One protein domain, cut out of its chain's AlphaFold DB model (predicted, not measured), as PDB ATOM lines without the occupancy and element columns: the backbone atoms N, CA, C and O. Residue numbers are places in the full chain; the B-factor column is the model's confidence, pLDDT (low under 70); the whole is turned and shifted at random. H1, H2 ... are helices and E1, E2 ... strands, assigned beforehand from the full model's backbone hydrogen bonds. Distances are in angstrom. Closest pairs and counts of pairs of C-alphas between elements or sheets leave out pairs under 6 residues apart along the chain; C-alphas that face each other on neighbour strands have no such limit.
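This is residues 20 to 37 and 45 to 76 of the 76 residues of an uncharacterized protein of Thermoleophilia bacterium (UniProt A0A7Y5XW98). Two separate pieces lie across a cut: a free-standing arm with short helices H1 and H2, residues 20 to 37, and a small two-stranded hairpin, E1 and E2, with H3 at its end and a tail, residues 63 to 76, with no named element. The 50 printed residues run H1, H2, E1, E2, H3; the class is mixed, with under half in named elements. The whole is extended, radius of gyration of the C-alphas 15.9 A, spans 43 by 30 by 18 A.

H1, residues 20 to 25, and H2, residues 27 to 31, only just touch, only at the corner, with 3 pairs of C-alphas within 8 A, the closest Val 23 and Tyr 29 at 5.9 A. E1, residues 47 to 49, and E2, residues 56 to 58, form an antiparallel hairpin at 154 degrees; N 48 and O 57, 2.9 A, are within hydrogen-bond range. H1 and H2 have every O i to N i+4 pair within range; H3, residues 59 to 62, is too short for one. H1 is apart from E1, E2 and H3.

H1, 8.7 A long, begins at C-alpha 20 (159.644, 90.412, 168.107); H2 measures 6.1 A, E1 7.1 A, E2 6.7 A. H3, 6.0 A, ends at C-alpha 62 (140.970, 61.094, 187.212).

Residues 38 to 44 are not printed; C-alphas 37 and 45 are 11.1 A apart. Residue 76 has pLDDT under 70.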
ATOM      1  N   LEU A  20     159.635  91.175 166.851       78.75
ATOM      2  CA  LEU A  20     159.644  90.412 168.107       78.75
ATOM      3  C   LEU A  20     159.170  91.252 169.310       78.75
ATOM      4  O   LEU A  20     158.421  90.758 170.142       78.75
ATOM      5  N   GLY A  21     159.550  92.532 169.377       80.38
ATOM      6  CA  GLY A  21     159.079  93.441 170.429       80.38
ATOM      7  C   GLY A  21     157.565  93.684 170.407       80.38
ATOM      8  O   GLY A  21     156.948  93.758 171.469       80.38
ATOM      9  N   ASP A  22     156.954  93.741 169.221       82.56
ATOM     10  CA  ASP A  22     155.505  93.921 169.059       82.56
ATOM     11  C   ASP A  22     154.746  92.672 169.528       82.56
ATOM     12  O   ASP A  22     153.695  92.767 170.158       82.56
ATOM     13  N   VAL A  23     155.319  91.488 169.289       82.00
ATOM     14  CA  VAL A  23     154.782  90.214 169.783       82.00
ATOM     15  C   VAL A  23     154.870  90.146 171.307       82.00
ATOM     16  O   VAL A  23     153.872  89.875 171.966       82.00
ATOM     17  N   MET A  24     156.039  90.446 171.882       80.19
ATOM     18  CA  MET A  24     156.270  90.314 173.326       80.19
ATOM     19  C   MET A  24     155.511  91.345 174.175       80.19
ATOM     20  O   MET A  24     155.283  91.104 175.356       80.19
ATOM     21  N   SER A  25     155.132  92.493 173.604       82.62
ATOM     22  CA  SER A  25     154.370  93.544 174.300       82.62
ATOM     23  C   SER A  25     152.857  93.458 174.094       82.62
ATOM     24  O   SER A  25     152.106  94.187 174.742       82.62
ATOM     25  N   SER A  26     152.394  92.576 173.208       81.38
ATOM     26  CA  SER A  26     150.978  92.434 172.889       81.38
ATOM     27  C   SER A  26     150.266  91.533 173.901       81.38
ATOM     28  O   SER A  26     150.632  90.361 174.030       81.38
ATOM     29  N   PRO A  27     149.185  92.012 174.544       77.88
ATOM     30  CA  PRO A  27     148.330  91.168 175.375       77.88
ATOM     31  C   PRO A  27     147.747  89.988 174.593       77.88
ATOM     32  O   PRO A  27     147.669  88.882 175.109       77.88
ATOM     33  N   PHE A  28     147.410  90.193 173.314       80.94
ATOM     34  CA  PHE A  28     146.872  89.137 172.458       80.94
ATOM     35  C   PHE A  28     147.856  87.972 172.298       80.94
ATOM     36  O   PHE A  28     147.480  86.819 172.477       80.94
ATOM     37  N   TYR A  29     149.125  88.262 171.991       77.81
ATOM     38  CA  TYR A  29     150.141  87.216 171.841       77.81
ATOM     39  C   TYR A  29     150.582  86.633 173.190       77.81
ATOM     40  O   TYR A  29     150.902  85.450 173.256       77.81
ATOM     41  N   GLY A  30     150.550  87.427 174.265       74.81
ATOM     42  CA  GLY A  30     150.774  86.948 175.631       74.81
ATOM     43  C   GLY A  30     149.747  85.900 176.061       74.81
ATOM     44  O   GLY A  30     150.124  84.850 176.577       74.81
ATOM     45  N   ASN A  31     148.469  86.130 175.763       73.00
ATOM     46  CA  ASN A  31     147.387  85.212 176.118       73.00
ATOM     47  C   ASN A  31     147.445  83.882 175.348       73.00
ATOM     48  O   ASN A  31     146.908  82.884 175.808       73.00
ATOM     49  N   LEU A  32     148.142  83.820 174.207       76.50
ATOM     50  CA  LEU A  32     148.360  82.559 173.485       76.50
ATOM     51  C   LEU A  32     149.399  81.648 174.156       76.50
ATOM     52  O   LEU A  32     149.493  80.474 173.797       76.50
ATOM     53  N   MET A  33     150.211  82.163 175.087       71.12
ATOM     54  CA  MET A  33     151.290  81.383 175.707       71.12
ATOM     55  C   MET A  33     150.795  80.399 176.770       71.12
ATOM     56  O   MET A  33     151.516  79.459 177.105       71.12
ATOM     57  N   ALA A  34     149.594  80.604 177.308       70.88
ATOM     58  CA  ALA A  34     149.007  79.737 178.313       70.88
ATOM     59  C   ALA A  34     147.510  79.549 178.037       70.88
ATOM     60  O   ALA A  34     146.844  80.499 177.640       70.88
ATOM     61  N   PRO A  35     146.960  78.346 178.253       73.06
ATOM     62  CA  PRO A  35     145.519  78.153 178.198       73.06
ATOM     63  C   PRO A  35     144.829  79.010 179.272       73.06
ATOM     64  O   PRO A  35     145.172  78.928 180.452       73.06
ATOM     65  N   GLU A  36     143.851  79.816 178.858       79.94
ATOM     66  CA  GLU A  36     142.936  80.520 179.760       79.94
ATOM     67  C   GLU A  36     141.889  79.516 180.260       79.94
ATOM     68  O   GLU A  36     141.141  78.945 179.468       79.94
ATOM     69  N   VAL A  37     141.886  79.244 181.567       85.56
ATOM     70  CA  VAL A  37     140.931  78.339 182.224       85.56
ATOM     71  C   VAL A  37     140.316  79.085 183.403       85.56
ATOM     72  O   VAL A  37     141.047  79.538 184.287       85.56
ATOM     73  N   GLY A  45     143.936  69.580 179.553       91.25
ATOM     74  CA  GLY A  45     144.329  68.173 179.441       91.25
ATOM     75  C   GLY A  45     145.836  67.960 179.576       91.25
ATOM     76  O   GLY A  45     146.525  67.715 178.588       91.25
ATOM     77  N   PHE A  46     146.363  68.064 180.795       92.19
ATOM     78  CA  PHE A  46     147.777  67.821 181.063       92.19
ATOM     79  C   PHE A  46     148.153  66.357 180.823       92.19
ATOM     80  O   PHE A  46     147.478  65.452 181.309       92.19
ATOM     81  N   ASP A  47     149.281  66.155 180.143       95.31
ATOM     82  CA  ASP A  47     149.968  64.871 180.018       95.31
ATOM     83  C   ASP A  47     151.423  65.049 180.479       95.31
ATOM     84  O   ASP A  47     152.254  65.661 179.792       95.31
ATOM     85  N   LEU A  48     151.712  64.571 181.688       93.50
ATOM     86  CA  LEU A  48     152.943  64.865 182.421       93.50
ATOM     87  C   LEU A  48     153.745  63.587 182.681       93.50
ATOM     88  O   LEU A  48     153.159  62.550 182.987       93.50
ATOM     89  N   PRO A  49     155.085  63.628 182.603       94.94
ATOM     90  CA  PRO A  49     155.905  62.513 183.055       94.94
ATOM     91  C   PRO A  49     155.816  62.366 184.580       94.94
ATOM     92  O   PRO A  49     155.795  63.358 185.311       94.94
ATOM     93  N   LEU A  50     155.812  61.125 185.063       93.12
ATOM     94  CA  LEU A  50     156.000  60.847 186.484       93.12
ATOM     95  C   LEU A  50     157.465  61.072 186.877       93.12
ATOM     96  O   LEU A  50     158.379  60.798 186.097       93.12
ATOM     97  N   LEU A  51     157.689  61.565 188.098       88.19
ATOM     98  CA  LEU A  51     159.024  61.918 188.596       88.19
ATOM     99  C   LEU A  51     159.987  60.722 188.634       88.19
ATOM    100  O   LEU A  51     161.181  60.881 188.407       88.19
ATOM    101  N   ASP A  52     159.470  59.530 188.917       90.81
ATOM    102  CA  ASP A  52     160.230  58.278 188.959       90.81
ATOM    103  C   ASP A  52     160.531  57.697 187.565       90.81
ATOM    104  O   ASP A  52     161.211  56.677 187.452       90.81
ATOM    105  N   GLY A  53     160.032  58.328 186.496       88.88
ATOM    106  CA  GLY A  53     160.164  57.844 185.126       88.88
ATOM    107  C   GLY A  53     159.319  56.605 184.815       88.88
ATOM    108  O   GLY A  53     159.461  56.048 183.728       88.88
ATOM    109  N   ALA A  54     158.425  56.179 185.716       92.31
ATOM    110  CA  ALA A  54     157.605  54.978 185.541       92.31
ATOM    111  C   ALA A  54     156.544  55.114 184.435       92.31
ATOM    112  O   ALA A  54     155.903  54.135 184.057       92.31
ATOM    113  N   GLY A  55     156.356  56.321 183.902       94.62
ATOM    114  CA  GLY A  55     155.461  56.567 182.790       94.62
ATOM    115  C   GLY A  55     154.985  58.006 182.743       94.62
ATOM    116  O   GLY A  55     155.698  58.945 183.108       94.62
ATOM    117  N   ARG A  56     153.758  58.160 182.257       96.94
ATOM    118  CA  ARG A  56     153.069  59.437 182.120       96.94
ATOM    119  C   ARG A  56     151.729  59.362 182.832       96.94
ATOM    120  O   ARG A  56     151.164  58.280 182.968       96.94
ATOM    121  N   VAL A  57     151.243  60.507 183.278       94.75
ATOM    122  CA  VAL A  57     149.935  60.667 183.900       94.75
ATOM    123  C   VAL A  57     149.146  61.704 183.118       94.75
ATOM    124  O   VAL A  57     149.665  62.784 182.817       94.75
ATOM    125  N   ARG A  58     147.893  61.379 182.790       95.81
ATOM    126  CA  ARG A  58     146.979  62.301 182.120       95.81
ATOM    127  C   ARG A  58     145.944  62.771 183.128       95.81
ATOM    128  O   ARG A  58     145.399  61.972 183.883       95.81
ATOM    129  N   LEU A  59     145.670  64.073 183.165       94.19
ATOM    130  CA  LEU A  59     144.713  64.623 184.133       94.19
ATOM    131  C   LEU A  59     143.302  64.039 183.950       94.19
ATOM    132  O   LEU A  59     142.587  63.828 184.927       94.19
ATOM    133  N   GLU A  60     142.922  63.757 182.703       94.88
ATOM    134  CA  GLU A  60     141.621  63.182 182.345       94.88
ATOM    135  C   GLU A  60     141.378  61.789 182.935       94.88
ATOM    136  O   GLU A  60     140.224  61.436 183.160       94.88
ATOM    137  N   ASP A  61     142.435  61.042 183.268       95.38
ATOM    138  CA  ASP A  61     142.317  59.702 183.853       95.38
ATOM    139  C   ASP A  61     141.668  59.740 185.252       95.38
ATOM    140  O   ASP A  61     141.187  58.724 185.738       95.38
ATOM    141  N   PHE A  62     141.619  60.908 185.907       95.00
ATOM    142  CA  PHE A  62     140.970  61.094 187.212       95.00
ATOM    143  C   PHE A  62     139.577  61.732 187.123       95.00
ATOM    144  O   PHE A  62     138.910  61.913 188.151       95.00
ATOM    145  N   ALA A  63     139.140  62.126 185.925       93.06
ATOM    146  CA  ALA A  63     137.898  62.862 185.737       93.06
ATOM    147  C   ALA A  63     136.690  62.020 186.177       93.06
ATOM    148  O   ALA A  63     136.475  60.908 185.710       93.06
ATOM    149  N   GLY A  64     135.884  62.559 187.097       92.94
ATOM    150  CA  GLY A  64     134.714  61.862 187.645       92.94
ATOM    151  C   GLY A  64     135.030  60.782 188.685       92.94
ATOM    152  O   GLY A  64     134.112  60.321 189.357       92.94
ATOM    153  N   GLU A  65     136.301  60.425 188.880       96.56
ATOM    154  CA  GLU A  65     136.710  59.449 189.895       96.56
ATOM    155  C   GLU A  65     137.051  60.115 191.229       96.56
ATOM    156  O   GLU A  65     136.640  59.646 192.293       96.56
ATOM    157  N   ARG A  66     137.812  61.216 191.194       95.12
ATOM    158  CA  ARG A  66     138.251  61.926 192.402       95.12
ATOM    159  C   ARG A  66     138.652  63.376 192.125       95.12
ATOM    160  O   ARG A  66     139.131  63.681 191.037       95.12
ATOM    161  N   PRO A  67     138.554  64.270 193.125       95.19
ATOM    162  CA  PRO A  67     139.166  65.591 193.034       95.19
ATOM    163  C   PRO A  67     140.691  65.493 192.892       95.19
ATOM    164  O   PRO A  67     141.330  64.656 193.541       95.19
ATOM    165  N   VAL A  68     141.269  66.386 192.088       95.06
ATOM    166  CA  VAL A  68     142.716  66.509 191.859       95.06
ATOM    167  C   VAL A  68     143.150  67.945 192.142       95.06
ATOM    168  O   VAL A  68     142.467  68.888 191.752       95.06
ATOM    169  N   ALA A  69     144.291  68.108 192.809       94.44
ATOM    170  CA  ALA A  69     144.943  69.399 192.997       94.44
ATOM    171  C   ALA A  69     146.218  69.458 192.146       94.44
ATOM    172  O   ALA A  69     147.068  68.574 192.249       94.44
ATOM    173  N   LEU A  70     146.356  70.502 191.326       91.50
ATOM    174  CA  LEU A  70     147.583  70.797 190.584       91.50
ATOM    175  C   LEU A  70     148.420  71.795 191.384       91.50
ATOM    176  O   LEU A  70     147.941  72.874 191.729       91.50
ATOM    177  N   VAL A  71     149.667  71.432 191.679       91.56
ATOM    178  CA  VAL A  71     150.610  72.294 192.398       91.56
ATOM    179  C   VAL A  71     151.769  72.613 191.466       91.56
ATOM    180  O   VAL A  71     152.534  71.726 191.096       91.56
ATOM    181  N   PHE A  72     151.891  73.883 191.089       88.88
ATOM    182  CA  PHE A  72     152.991  74.383 190.269       88.88
ATOM    183  C   PHE A  72     154.052  75.010 191.169       88.88
ATOM    184  O   PHE A  72     153.739  75.811 192.049       88.88
ATOM    185  N   GLY A  73     155.312  74.660 190.943       87.69
ATOM    186  CA  GLY A  73     156.435  75.203 191.694       87.69
ATOM    187  C   GLY A  73     157.761  74.847 191.038       87.69
ATOM    188  O   GLY A  73     157.833  73.955 190.194       87.69
ATOM    189  N   SER A  74     158.813  75.555 191.426       86.00
ATOM    190  CA  SER A  74     160.189  75.244 191.048       86.00
ATOM    191  C   SER A  74     160.923  74.629 192.231       86.00
ATOM    192  O   SER A  74     160.750  75.078 193.363       86.00
ATOM    193  N   TYR A  75     161.780  73.647 191.965       76.88
ATOM    194  CA  TYR A  75     162.770  73.205 192.940       76.88
ATOM    195  C   TYR A  75     164.008  74.097 192.788       76.88
ATOM    196  O   TYR A  75     164.623  74.104 191.721       76.88
ATOM    197  N   THR A  76     164.321  74.887 193.814       59.62
ATOM    198  CA  THR A  76     165.549  75.694 193.905       59.62
ATOM    199  C   THR A  76     166.424  75.165 195.019       59.62
ATOM    200  O   THR A  76     165.850  74.938 196.109       59.62
TER     201      THR A  76